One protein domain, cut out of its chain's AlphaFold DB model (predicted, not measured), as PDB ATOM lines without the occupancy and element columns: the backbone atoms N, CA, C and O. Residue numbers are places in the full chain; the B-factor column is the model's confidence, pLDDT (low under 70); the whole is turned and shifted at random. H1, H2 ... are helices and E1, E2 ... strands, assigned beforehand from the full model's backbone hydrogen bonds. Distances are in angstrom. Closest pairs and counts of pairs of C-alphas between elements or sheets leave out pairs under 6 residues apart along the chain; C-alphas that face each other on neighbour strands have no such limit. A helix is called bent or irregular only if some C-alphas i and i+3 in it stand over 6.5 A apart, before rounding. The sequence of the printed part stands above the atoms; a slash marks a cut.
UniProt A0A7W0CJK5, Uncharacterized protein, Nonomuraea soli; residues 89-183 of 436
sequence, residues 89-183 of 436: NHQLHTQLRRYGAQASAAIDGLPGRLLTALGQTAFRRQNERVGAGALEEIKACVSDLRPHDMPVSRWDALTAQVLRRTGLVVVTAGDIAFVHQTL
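AT A GLANCE: This is residues 89 to 183 of the 436 residues of an uncharacterized protein of Nonomuraea soli (UniProt A0A7W0CJK5). A small hairpin of two strands, E1 and E2, clusters with helices H3 and H4 along one side of the long, bent helix H2, while at one end H1 folds back on H2a, the first arm of H2. The printed part has 95 residues, with four named helices and two named strands in the order H1, H2, H3, H4, E1, E2; the sheet, E1 - E2, is antiparallel and the class is mostly helix. The whole is compact, with a radius of gyration of the C-alphas of 13.5 A, and elongated, spanning 41 by 22 by 21 A.

HOW THE PARTS SIT: Strands E1, residues 169 to 172, and E2, residues 175 to 178, form an antiparallel hairpin at 146 degrees, with N 170 and O 177 within hydrogen-bond range at 2.8 A. The closest C-alphas of E2 and H3, residues 134 to 141, are those of Asp 175 and Leu 135, 4.9 A apart. For E1 and H4, residues 152 to 165, they are those of Val 170 and Arg 164, 5.7 A apart. H3 and H4 only just touch, with 3 pairs of C-alphas within 8 A, the closest being Lys 139 and Asp 156 at 6.6 A, made by residues 156 to 160 of H4 alone. H2, residues 101 to 127, was assigned as one helix by its hydrogen bonds but is bent, C-alphas 108 and 111 being 7.1 A apart; its arms H2a, residues 101 to 108, and H2b, residues 111 to 127, stand at a steep tilt of 49 degrees. H2b touches H3, closest at the C-alphas of Ala 117 and Ile 138, 5.7 A. H1, residues 89 to 99, and H2a form a helical hairpin, touching closest at the C-alphas of His 93 and Ser 104, 6.0 A. Every O i to N i+4 pair is within hydrogen-bond range in H2a, H2b, H3 and H4, and 5 of 7 in H1.

IN THESE COORDINATES: H1 begins at C-alpha 89, (124.082, 85.219, 94.399), and is irregular, C-alphas 95 and 98 being 7.7 A apart. H2b measures 24.7 A and H4 19.9 A from first to last C-alpha. E2 ends at C-alpha 178, (112.192, 66.584, 95.250).

THE WHOLE: The C-alphas farthest apart, those of Arg 98 and Asn 127, are 41.8 A apart. The printed part has no cut, and no link is long. Residues 129 to 131 have pLDDT under 70.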
ATOM      1  N   ASN A  89     123.740  84.309  93.305       85.06
ATOM      2  CA  ASN A  89     124.082  85.219  94.399       85.06
ATOM      3  C   ASN A  89     124.231  86.671  93.935       85.06
ATOM      4  O   ASN A  89     123.715  87.565  94.601       85.06
ATOM      5  N   HIS A  90     124.841  86.931  92.775       85.38
ATOM      6  CA  HIS A  90     124.977  88.296  92.256       85.38
ATOM      7  C   HIS A  90     123.612  88.969  92.012       85.38
ATOM      8  O   HIS A  90     123.388  90.127  92.391       85.38
ATOM      9  N   GLN A  91     122.658  88.228  91.437       86.62
ATOM     10  CA  GLN A  91     121.288  88.711  91.235       86.62
ATOM     11  C   GLN A  91     120.580  88.986  92.570       86.62
ATOM     12  O   GLN A  91     119.901  90.008  92.707       86.62
ATOM     13  N   LEU A  92     120.758  88.104  93.560       89.75
ATOM     14  CA  LEU A  92     120.182  88.273  94.895       89.75
ATOM     15  C   LEU A  92     120.760  89.502  95.605       89.75
ATOM     16  O   LEU A  92     119.993  90.331  96.098       89.75
ATOM     17  N   HIS A  93     122.084  89.681  95.585       89.75
ATOM     18  CA  HIS A  93     122.760  90.860  96.145       89.75
ATOM     19  C   HIS A  93     122.228  92.154  95.526       89.75
ATOM     20  O   HIS A  93     121.874  93.093  96.241       89.75
ATOM     21  N   THR A  94     122.057  92.179  94.203       88.38
ATOM     22  CA  THR A  94     121.475  93.331  93.497       88.38
ATOM     23  C   THR A  94     120.037  93.614  93.950       88.38
ATOM     24  O   THR A  94     119.679  94.763  94.220       88.38
ATOM     25  N   GLN A  95     119.210  92.574  94.088       88.94
ATOM     26  CA  GLN A  95     117.806  92.688  94.494       88.94
ATOM     27  C   GLN A  95     117.634  93.163  95.947       88.94
ATOM     28  O   GLN A  95     116.650  93.848  96.269       88.94
ATOM     29  N   LEU A  96     118.564  92.790  96.831       90.12
ATOM     30  CA  LEU A  96     118.469  93.052  98.266       90.12
ATOM     31  C   LEU A  96     119.311  94.235  98.751       90.12
ATOM     32  O   LEU A  96     119.172  94.615  99.909       90.12
ATOM     33  N   ARG A  97     120.076  94.897  97.873       90.25
ATOM     34  CA  ARG A  97     120.928  96.056  98.203       90.25
ATOM     35  C   ARG A  97     120.240  97.141  99.045       90.25
ATOM     36  O   ARG A  97     120.873  97.761  99.892       90.25
ATOM     37  N   ARG A  98     118.936  97.369  98.848       92.38
ATOM     38  CA  ARG A  98     118.160  98.365  99.618       92.38
ATOM     39  C   ARG A  98     117.976  98.034 101.107       92.38
ATOM     40  O   ARG A  98     117.508  98.891 101.840       92.38
ATOM     41  N   TYR A  99     118.282  96.807 101.527       92.56
ATOM     42  CA  TYR A  99     118.159  96.331 102.909       92.56
ATOM     43  C   TYR A  99     119.506  96.357 103.662       92.56
ATOM     44  O   TYR A  99     119.621  95.795 104.747       92.56
ATOM     45  N   GLY A 100     120.527  97.009 103.092       91.31
ATOM     46  CA  GLY A 100     121.815  97.247 103.743       91.31
ATOM     47  C   GLY A 100     122.719  96.013 103.846       91.31
ATOM     48  O   GLY A 100     122.439  94.952 103.292       91.31
ATOM     49  N   ALA A 101     123.832  96.163 104.571       90.19
ATOM     50  CA  ALA A 101     124.888  95.149 104.677       90.19
ATOM     51  C   ALA A 101     124.422  93.825 105.314       90.19
ATOM     52  O   ALA A 101     124.927  92.761 104.957       90.19
ATOM     53  N   GLN A 102     123.422  93.867 106.204       88.81
ATOM     54  CA  GLN A 102     122.828  92.659 106.788       88.81
ATOM     55  C   GLN A 102     122.214  91.748 105.718       88.81
ATOM     56  O   GLN A 102     122.302  90.528 105.824       88.81
ATOM     57  N   ALA A 103     121.632  92.324 104.664       89.88
ATOM     58  CA  ALA A 103     121.044  91.546 103.582       89.88
ATOM     59  C   ALA A 103     122.088  90.830 102.727       89.88
ATOM     60  O   ALA A 103     121.833  89.715 102.282       89.88
ATOM     61  N   SER A 104     123.268  91.426 102.547       88.12
ATOM     62  CA  SER A 104     124.380  90.754 101.878       88.12
ATOM     63  C   SER A 104     124.861  89.542 102.676       88.12
ATOM     64  O   SER A 104     124.906  88.446 102.128       88.12
ATOM     65  N   ALA A 105     125.095  89.701 103.984       88.88
ATOM     66  CA  ALA A 105     125.490  88.583 104.846       88.88
ATOM     67  C   ALA A 105     124.433  87.459 104.873       88.88
ATOM     68  O   ALA A 105     124.773  86.276 104.843       88.88
ATOM     69  N   ALA A 106     123.146  87.825 104.877       91.31
ATOM     70  CA  ALA A 106     122.043  86.874 104.795       91.31
ATOM     71  C   ALA A 106     122.065  86.059 103.493       91.31
ATOM     72  O   ALA A 106     121.868  84.846 103.531       91.31
ATOM     73  N   ILE A 107     122.317  86.705 102.347       89.44
ATOM     74  CA  ILE A 107     122.402  86.031 101.043       89.44
ATOM     75  C   ILE A 107     123.569  85.054 101.010       89.44
ATOM     76  O   ILE A 107     123.391  83.936 100.536       89.44
ATOM     77  N   ASP A 108     124.729  85.443 101.533       88.12
ATOM     78  CA  ASP A 108     125.920  84.594 101.485       88.12
ATOM     79  C   ASP A 108     125.729  83.300 102.299       88.12
ATOM     80  O   ASP A 108     126.190  82.235 101.891       88.12
ATOM     81  N   GLY A 109     124.991  83.363 103.415       89.19
ATOM     82  CA  GLY A 109     124.677  82.196 104.249       89.19
ATOM     83  C   GLY A 109     123.457  81.376 103.804       89.19
ATOM     84  O   GLY A 109     123.346  80.196 104.156       89.19
ATOM     85  N   LEU A 110     122.534  81.972 103.040       92.94
ATOM     86  CA  LEU A 110     121.234  81.371 102.729       92.94
ATOM     87  C   LEU A 110     121.343  80.056 101.931       92.94
ATOM     88  O   LEU A 110     120.745  79.075 102.375       92.94
ATOM     89  N   PRO A 111     122.098  79.951 100.815       90.38
ATOM     90  CA  PRO A 111     122.202  78.701 100.061       90.38
ATOM     91  C   PRO A 111     122.707  77.531 100.909       90.38
ATOM     92  O   PRO A 111     122.120  76.452 100.879       90.38
ATOM     93  N   GLY A 112     123.757  77.748 101.711       90.38
ATOM     94  CA  GLY A 112     124.308  76.715 102.591       90.38
ATOM     95  C   GLY A 112     123.289  76.222 103.621       90.38
ATOM     96  O   GLY A 112     123.081  75.016 103.755       90.38
ATOM     97  N   ARG A 113     122.593  77.146 104.298       94.25
ATOM     98  CA  ARG A 113     121.525  76.815 105.256       94.25
ATOM     99  C   ARG A 113     120.354  76.082 104.600       94.25
ATOM    100  O   ARG A 113     119.862  75.118 105.181       94.25
ATOM    101  N   LEU A 114     119.934  76.486 103.400       95.00
ATOM    102  CA  LEU A 114     118.843  75.827 102.676       95.00
ATOM    103  C   LEU A 114     119.195  74.397 102.274       95.00
ATOM    104  O   LEU A 114     118.360  73.509 102.425       95.00
ATOM    105  N   LEU A 115     120.416  74.149 101.796       94.00
ATOM    106  CA  LEU A 115     120.841  72.795 101.445       94.00
ATOM    107  C   LEU A 115     120.904  71.880 102.680       94.00
ATOM    108  O   LEU A 115     120.457  70.737 102.616       94.00
ATOM    109  N   THR A 116     121.372  72.397 103.821       94.62
ATOM    110  CA  THR A 116     121.321  71.673 105.102       94.62
ATOM    111  C   THR A 116     119.881  71.370 105.524       94.62
ATOM    112  O   THR A 116     119.579  70.234 105.894       94.62
ATOM    113  N   ALA A 117     118.978  72.351 105.427       95.88
ATOM    114  CA  ALA A 117     117.564  72.168 105.749       95.88
ATOM    115  C   ALA A 117     116.894  71.132 104.826       95.88
ATOM    116  O   ALA A 117     116.132  70.294 105.296       95.88
ATOM    117  N   LEU A 118     117.239  71.113 103.532       96.19
ATOM    118  CA  LEU A 118     116.758  70.097 102.591       96.19
ATOM    119  C   LEU A 118     117.184  68.678 102.991       96.19
ATOM    120  O   LEU A 118     116.369  67.764 102.886       96.19
ATOM    121  N   GLY A 119     118.418  68.488 103.473       96.00
ATOM    122  CA  GLY A 119     118.883  67.195 103.992       96.00
ATOM    123  C   GLY A 119     118.104  66.731 105.223       96.00
ATOM    124  O   GLY A 119     117.644  65.591 105.266       96.00
ATOM    125  N   GLN A 120     117.867  67.636 106.176       95.12
ATOM    126  CA  GLN A 120     117.039  67.370 107.362       95.12
ATOM    127  C   GLN A 120     115.603  66.991 106.989       95.12
ATOM    128  O   GLN A 120     115.065  65.996 107.471       95.12
ATOM    129  N   THR A 121     114.982  67.764 106.098       94.69
ATOM    130  CA  THR A 121     113.628  67.500 105.608       94.69
ATOM    131  C   THR A 121     113.544  66.172 104.855       94.69
ATOM    132  O   THR A 121     112.581  65.428 105.040       94.69
ATOM    133  N   ALA A 122     114.539  65.849 104.023       95.50
ATOM    134  CA  ALA A 122     114.595  64.568 103.326       95.50
ATOM    135  C   ALA A 122     114.676  63.399 104.318       95.50
ATOM    136  O   ALA A 122     113.925  62.435 104.186       95.50
ATOM    137  N   PHE A 123     115.527  63.516 105.342       95.38
ATOM    138  CA  PHE A 123     115.673  62.510 106.392       95.38
ATOM    139  C   PHE A 123     114.376  62.291 107.182       95.38
ATOM    140  O   PHE A 123     113.917  61.154 107.298       95.38
ATOM    141  N   ARG A 124     113.718  63.367 107.640       92.19
ATOM    142  CA  ARG A 124     112.417  63.265 108.325       92.19
ATOM    143  C   ARG A 124     111.358  62.595 107.456       92.19
ATOM    144  O   ARG A 124     110.670  61.689 107.917       92.19
ATOM    145  N   ARG A 125     111.244  62.976 106.178       90.12
ATOM    146  CA  ARG A 125     110.288  62.343 105.249       90.12
ATOM    147  C   ARG A 125     110.531  60.843 105.091       90.12
ATOM    148  O   ARG A 125     109.565  60.094 104.957       90.12
ATOM    149  N   GLN A 126     111.790  60.412 105.138       88.44
ATOM    150  CA  GLN A 126     112.149  59.004 105.011       88.44
ATOM    151  C   GLN A 126     111.758  58.176 106.249       88.44
ATOM    152  O   GLN A 126     111.388  57.012 106.101       88.44
ATOM    153  N   ASN A 127     111.787  58.781 107.443       84.00
ATOM    154  CA  ASN A 127     111.636  58.074 108.719       84.00
ATOM    155  C   ASN A 127     110.287  58.284 109.429       84.00
ATOM    156  O   ASN A 127     109.781  57.369 110.074       84.00
ATOM    157  N   GLU A 128     109.669  59.455 109.310       76.88
ATOM    158  CA  GLU A 128     108.598  59.877 110.224       76.88
ATOM    159  C   GLU A 128     107.196  59.916 109.578       76.88
ATOM    160  O   GLU A 128     106.233  60.323 110.223       76.88
ATOM    161  N   ARG A 129     107.030  59.475 108.315       65.06
ATOM    162  CA  ARG A 129     105.763  59.600 107.544       65.06
ATOM    163  C   ARG A 129     105.145  61.009 107.643       65.06
ATOM    164  O   ARG A 129     103.923  61.157 107.663       65.06
ATOM    165  N   VAL A 130     105.981  62.045 107.737       59.50
ATOM    166  CA  VAL A 130     105.511  63.419 107.951       59.50
ATOM    167  C   VAL A 130     104.815  63.922 106.690       59.50
ATOM    168  O   VAL A 130     105.368  63.875 105.589       59.50
ATOM    169  N   GLY A 131     103.567  64.359 106.886       63.56
ATOM    170  CA  GLY A 131     102.718  64.997 105.886       63.56
ATOM    171  C   GLY A 131     103.112  66.451 105.607       63.56
ATOM    172  O   GLY A 131     104.110  66.944 106.110       63.56
ATOM    173  N   ALA A 132     102.328  67.109 104.754       72.94
ATOM    174  CA  ALA A 132     102.531  68.464 104.230       72.94
ATOM    175  C   ALA A 132     103.145  69.492 105.209       72.94
ATOM    176  O   ALA A 132     102.827  69.501 106.395       72.94
ATOM    177  N   GLY A 133     103.946  70.423 104.673       88.62
ATOM    178  CA  GLY A 133     104.499  71.557 105.434       88.62
ATOM    179  C   GLY A 133     106.023  71.683 105.407       88.62
ATOM    180  O   GLY A 133     106.578  72.543 106.088       88.62
ATOM    181  N   ALA A 134     106.717  70.889 104.590       91.69
ATOM    182  CA  ALA A 134     108.176  70.913 104.512       91.69
ATOM    183  C   ALA A 134     108.731  72.280 104.081       91.69
ATOM    184  O   ALA A 134     109.810  72.677 104.519       91.69
ATOM    185  N   LEU A 135     107.996  73.030 103.252       94.38
ATOM    186  CA  LEU A 135     108.383  74.401 102.916       94.38
ATOM    187  C   LEU A 135     108.400  75.319 104.149       94.38
ATOM    188  O   LEU A 135     109.327  76.112 104.294       94.38
ATOM    189  N   GLU A 136     107.400  75.216 105.025       94.31
ATOM    190  CA  GLU A 136     107.317  76.035 106.240       94.31
ATOM    191  C   GLU A 136     108.410  75.661 107.244       94.31
ATOM    192  O   GLU A 136     109.031  76.542 107.835       94.31
ATOM    193  N   GLU A 137     108.740  74.373 107.358       92.69
ATOM    194  CA  GLU A 137     109.886  73.919 108.153       92.69
ATOM    195  C   GLU A 137     111.202  74.524 107.647       92.69
ATOM    196  O   GLU A 137     111.983  75.064 108.431       92.69
ATOM    197  N   ILE A 138     111.438  74.490 106.332       95.25
ATOM    198  CA  ILE A 138     112.655  75.060 105.742       95.25
ATOM    199  C   ILE A 138     112.708  76.576 105.961       95.25
ATOM    200  O   ILE A 138     113.767  77.102 106.304       95.25
ATOM    201  N   LYS A 139     111.583  77.286 105.802       95.75
ATOM    202  CA  LYS A 139     111.504  78.727 106.091       95.75
ATOM    203  C   LYS A 139     111.838  79.030 107.548       95.75
ATOM    204  O   LYS A 139     112.597  79.963 107.810       95.75
ATOM    205  N   ALA A 140     111.326  78.234 108.488       94.94
ATOM    206  CA  ALA A 140     111.641  78.385 109.904       94.94
ATOM    207  C   ALA A 140     113.150  78.223 110.164       94.94
ATOM    208  O   ALA A 140     113.732  79.048 110.872       94.94
ATOM    209  N   CYS A 141     113.801  77.247 109.516       94.75
ATOM    210  CA  CYS A 141     115.245  76.996 109.628       94.75
ATOM    211  C   CYS A 141     116.147  78.130 109.115       94.75
ATOM    212  O   CYS A 141     117.336  78.130 109.432       94.75
ATOM    213  N   VAL A 142     115.619  79.057 108.307       96.19
ATOM    214  CA  VAL A 142     116.371  80.204 107.762       96.19
ATOM    215  C   VAL A 142     115.801  81.553 108.196       96.19
ATOM    216  O   VAL A 142     116.181  82.597 107.667       96.19
ATOM    217  N   SER A 143     114.852  81.553 109.131       96.00
ATOM    218  CA  SER A 143     114.181  82.769 109.595       96.00
ATOM    219  C   SER A 143     115.120  83.715 110.352       96.00
ATOM    220  O   SER A 143     114.934  84.931 110.291       96.00
ATOM    221  N   ASP A 144     116.160  83.169 110.990       95.75
ATOM    222  CA  ASP A 144     117.229  83.888 111.693       95.75
ATOM    223  C   ASP A 144     118.132  84.691 110.747       95.75
ATOM    224  O   ASP A 144     118.701  85.701 111.153       95.75
ATOM    225  N   LEU A 145     118.227  84.288 109.475       95.50
ATOM    226  CA  LEU A 145     118.989  85.013 108.457       95.50
ATOM    227  C   LEU A 145     118.247  86.235 107.898       95.50
ATOM    228  O   LEU A 145     118.844  87.036 107.181       95.50
ATOM    229  N   ARG A 146     116.949  86.397 108.175       95.69
ATOM    230  CA  ARG A 146     116.154  87.484 107.594       95.69
ATOM    231  C   ARG A 146     116.671  88.856 108.065       95.69
ATOM    232  O   ARG A 146     116.687  89.109 109.270       95.69
ATOM    233  N   PRO A 147     116.971  89.801 107.151       94.94
ATOM    234  CA  PRO A 147     117.299  91.176 107.532       94.94
ATOM    235  C   PRO A 147     116.153  91.830 108.308       94.94
ATOM    236  O   PRO A 147     114.989  91.671 107.928       94.94
ATOM    237  N   HIS A 148     116.470  92.597 109.356       93.06
ATOM    238  CA  HIS A 148     115.464  93.150 110.273       93.06
ATOM    239  C   HIS A 148     114.365  93.940 109.538       93.06
ATOM    240  O   HIS A 148     113.176  93.677 109.738       93.06
ATOM    241  N   ASP A 149     114.773  94.797 108.597       93.88
ATOM    242  CA  ASP A 149     113.894  95.686 107.824       93.88
ATOM    243  C   ASP A 149     113.170  94.995 106.653       93.88
ATOM    244  O   ASP A 149     112.410  95.626 105.911       93.88
ATOM    245  N   MET A 150     113.406  93.699 106.427       95.62
ATOM    246  CA  MET A 150     112.747  92.961 105.353       95.62
ATOM    247  C   MET A 150     111.430  92.341 105.833       95.62
ATOM    248  O   MET A 150     111.454  91.514 106.742       95.62
ATOM    249  N   PRO A 151     110.281  92.621 105.187       96.06
ATOM    250  CA  PRO A 151     109.022  91.960 105.525       96.06
ATOM    251  C   PRO A 151     109.112  90.431 105.415       96.06
ATOM    252  O   PRO A 151     109.692  89.916 104.456       96.06
ATOM    253  N   VAL A 152     108.479  89.708 106.347       96.19
ATOM    254  CA  VAL A 152     108.471  88.228 106.387       96.19
ATOM    255  C   VAL A 152     107.980  87.634 105.066       96.19
ATOM    256  O   VAL A 152     108.655  86.796 104.484       96.19
ATOM    257  N   SER A 153     106.880  88.149 104.511       96.25
ATOM    258  CA  SER A 153     106.338  87.681 103.227       96.25
ATOM    259  C   SER A 153     107.330  87.802 102.064       96.25
ATOM    260  O   SER A 153     107.336  86.974 101.152       96.25
ATOM    261  N   ARG A 154     108.200  88.819 102.094       95.50
ATOM    262  CA  ARG A 154     109.247  89.005 101.086       95.50
ATOM    263  C   ARG A 154     110.390  88.011 101.274       95.50
ATOM    264  O   ARG A 154     110.895  87.493 100.281       95.50
ATOM    265  N   TRP A 155     110.787  87.764 102.519       95.75
ATOM    266  CA  TRP A 155     111.804  86.771 102.860       95.75
ATOM    267  C   TRP A 155     111.360  85.352 102.494       95.75
ATOM    268  O   TRP A 155     112.123  84.601 101.890       95.75
ATOM    269  N   ASP A 156     110.099  85.018 102.751       95.69
ATOM    270  CA  ASP A 156     109.498  83.741 102.372       95.69
ATOM    271  C   ASP A 156     109.484  83.541 100.855       95.69
ATOM    272  O   ASP A 156     109.857  82.478 100.354       95.69
ATOM    273  N   ALA A 157     109.078  84.574 100.108       94.38
ATOM    274  CA  ALA A 157     109.070  84.539  98.649       94.38
ATOM    275  C   ALA A 157     110.486  84.377  98.078       94.38
ATOM    276  O   ALA A 157     110.688  83.598  97.144       94.38
ATOM    277  N   LEU A 158     111.468  85.072  98.662       94.25
ATOM    278  CA  LEU A 158     112.878  84.928  98.319       94.25
ATOM    279  C   LEU A 158     113.371  83.506  98.612       94.25
ATOM    280  O   LEU A 158     113.937  82.869  97.732       94.25
ATOM    281  N   THR A 159     113.108  82.981  99.807       95.31
ATOM    282  CA  THR A 159     113.484  81.619 100.208       95.31
ATOM    283  C   THR A 159     112.930  80.585  99.230       95.31
ATOM    284  O   THR A 159     113.679  79.761  98.707       95.31
ATOM    285  N   ALA A 160     111.642  80.675  98.882       94.94
ATOM    286  CA  ALA A 160     111.027  79.798  97.889       94.94
ATOM    287  C   ALA A 160     111.657  79.954  96.490       94.94
ATOM    288  O   ALA A 160     111.833  78.967  95.775       94.94
ATOM    289  N   GLN A 161     112.016  81.177  96.086       93.31
ATOM    290  CA  GLN A 161     112.706  81.437  94.821       93.31
ATOM    291  C   GLN A 161     114.104  80.802  94.793       93.31
ATOM    292  O   GLN A 161     114.465  80.177  93.795       93.31
ATOM    293  N   VAL A 162     114.880  80.942  95.871       93.50
ATOM    294  CA  VAL A 162     116.222  80.357  95.995       93.50
ATOM    295  C   VAL A 162     116.139  78.833  96.004       93.50
ATOM    296  O   VAL A 162     116.873  78.191  95.257       93.50
ATOM    297  N   LEU A 163     115.178  78.253  96.732       94.06
ATOM    298  CA  LEU A 163     114.923  76.810  96.732       94.06
ATOM    299  C   LEU A 163     114.654  76.264  95.327       94.06
ATOM    300  O   LEU A 163     115.298  75.298  94.926       94.06
ATOM    301  N   ARG A 164     113.783  76.900  94.530       93.50
ATOM    302  CA  ARG A 164     113.536  76.477  93.133       93.50
ATOM    303  C   ARG A 164     114.800  76.534  92.276       93.50
ATOM    304  O   ARG A 164     114.988  75.701  91.394       93.50
ATOM    305  N   ARG A 165     115.671  77.514  92.529       92.25
ATOM    306  CA  ARG A 165     116.931  77.687  91.796       92.25
ATOM    307  C   ARG A 165     118.004  76.662  92.173       92.25
ATOM    308  O   ARG A 165     118.972  76.546  91.431       92.25
ATOM    309  N   THR A 166     117.821  75.888  93.249       90.81
ATOM    310  CA  THR A 166     118.725  74.768  93.579       90.81
ATOM    311  C   THR A 166     118.676  73.653  92.540       90.81
ATOM    312  O   THR A 166     119.630  72.896  92.421       90.81
ATOM    313  N   GLY A 167     117.560  73.514  91.814       91.75
ATOM    314  CA  GLY A 167     117.325  72.383  90.916       91.75
ATOM    315  C   GLY A 167     117.093  71.044  91.630       91.75
ATOM    316  O   GLY A 167     116.924  70.037  90.954       91.75
ATOM    317  N   LEU A 168     117.063  71.016  92.970       94.31
ATOM    318  CA  LEU A 168     116.826  69.803  93.766       94.31
ATOM    319  C   LEU A 168     115.346  69.595  94.092       94.31
ATOM    320  O   LEU A 168     114.904  68.464  94.304       94.31
ATOM    321  N   VAL A 169     114.577  70.686  94.133       96.12
ATOM    322  CA  VAL A 169     113.161  70.680  94.500       96.12
ATOM    323  C   VAL A 169     112.326  71.551  93.570       96.12
ATOM    324  O   VAL A 169     112.778  72.581  93.067       96.12
ATOM    325  N   VAL A 170     111.067  71.163  93.405       95.62
ATOM    326  CA  VAL A 170     109.992  72.020  92.904       95.62
ATOM    327  C   VAL A 170     109.133  72.478  94.076       95.62
ATOM    328  O   VAL A 170     108.944  71.743  95.043       95.62
ATOM    329  N   VAL A 171     108.619  73.705  93.995       94.06
ATOM    330  CA  VAL A 171     107.709  74.265  95.003       94.06
ATOM    331  C   VAL A 171     106.312  74.323  94.394       94.06
ATOM    332  O   VAL A 171     106.094  75.115  93.475       94.06
ATOM    333  N   THR A 172     105.378  73.527  94.912       90.88
ATOM    334  CA  THR A 172     104.008  73.392  94.386       90.88
ATOM    335  C   THR A 172     103.009  73.416  95.537       90.88
ATOM    336  O   THR A 172     103.225  72.761  96.549       90.88
ATOM    337  N   ALA A 173     101.917  74.175  95.389       89.31
ATOM    338  CA  ALA A 173     100.831  74.260  96.377       89.31
ATOM    339  C   ALA A 173     101.288  74.571  97.822       89.31
ATOM    340  O   ALA A 173     100.693  74.095  98.782       89.31
ATOM    341  N   GLY A 174     102.345  75.378  97.979       87.88
ATOM    342  CA  GLY A 174     102.874  75.747  99.297       87.88
ATOM    343  C   GLY A 174     103.760  74.686  99.956       87.88
ATOM    344  O   GLY A 174     104.124  74.860 101.112       87.88
ATOM    345  N   ASP A 175     104.147  73.631  99.239       93.38
ATOM    346  CA  ASP A 175     105.075  72.610  99.731       93.38
ATOM    347  C   ASP A 175     106.227  72.368  98.739       93.38
ATOM    348  O   ASP A 175     106.259  72.937  97.643       93.38
ATOM    349  N   ILE A 176     107.188  71.529  99.129       94.44
ATOM    350  CA  ILE A 176     108.286  71.077  98.275       94.44
ATOM    351  C   ILE A 176     108.130  69.616  97.848       94.44
ATOM    352  O   ILE A 176     107.756  68.741  98.636       94.44
ATOM    353  N   ALA A 177     108.513  69.325  96.609       94.12
ATOM    354  CA  ALA A 177     108.740  67.971  96.119       94.12
ATOM    355  C   ALA A 177     110.149  67.882  95.530       94.12
ATOM    356  O   ALA A 177     110.572  68.770  94.792       94.12
ATOM    357  N   PHE A 178     110.888  66.824  95.861       94.56
ATOM    358  CA  PHE A 178     112.192  66.584  95.250       94.56
ATOM    359  C   PHE A 178     112.012  66.240  93.775       94.56
ATOM    360  O   PHE A 178     111.096  65.503  93.417       94.56
ATOM    361  N   VAL A 179     112.896  66.757  92.919       95.06
ATOM    362  CA  VAL A 179     112.837  66.479  91.472       95.06
ATOM    363  C   VAL A 179     113.039  64.994  91.167       95.06
ATOM    364  O   VAL A 179     112.557  64.500  90.153       95.06
ATOM    365  N   HIS A 180     113.742  64.278  92.052       95.31
ATOM    366  CA  HIS A 180     113.914  62.837  91.977       95.31
ATOM    367  C   HIS A 180     114.065  62.216  93.372       95.31
ATOM    368  O   HIS A 180     114.764  62.766  94.225       95.31
ATOM    369  N   GLN A 181     113.468  61.039  93.586       95.19
ATOM    370  CA  GLN A 181     113.492  60.339  94.877       95.19
ATOM    371  C   GLN A 181     114.920  60.028  95.352       95.19
ATOM    372  O   GLN A 181     115.251  60.266  96.506       95.19
ATOM    373  N   THR A 182     115.804  59.575  94.460       96.00
ATOM    374  CA  THR A 182     117.194  59.245  94.833       96.00
ATOM    375  C   THR A 182     118.029  60.450  95.269       96.00
ATOM    376  O   THR A 182     119.003  60.268  95.992       96.00
ATOM    377  N   LEU A 183     117.666  61.676  94.865       96.06
ATOM    378  CA  LEU A 183     118.297  62.893  95.390       96.06
ATOM    379  C   LEU A 183     117.859  63.147  96.834       96.06
ATOM    380  O   LEU A 183     118.693  63.513  97.658       96.06
TER     381      LEU A 183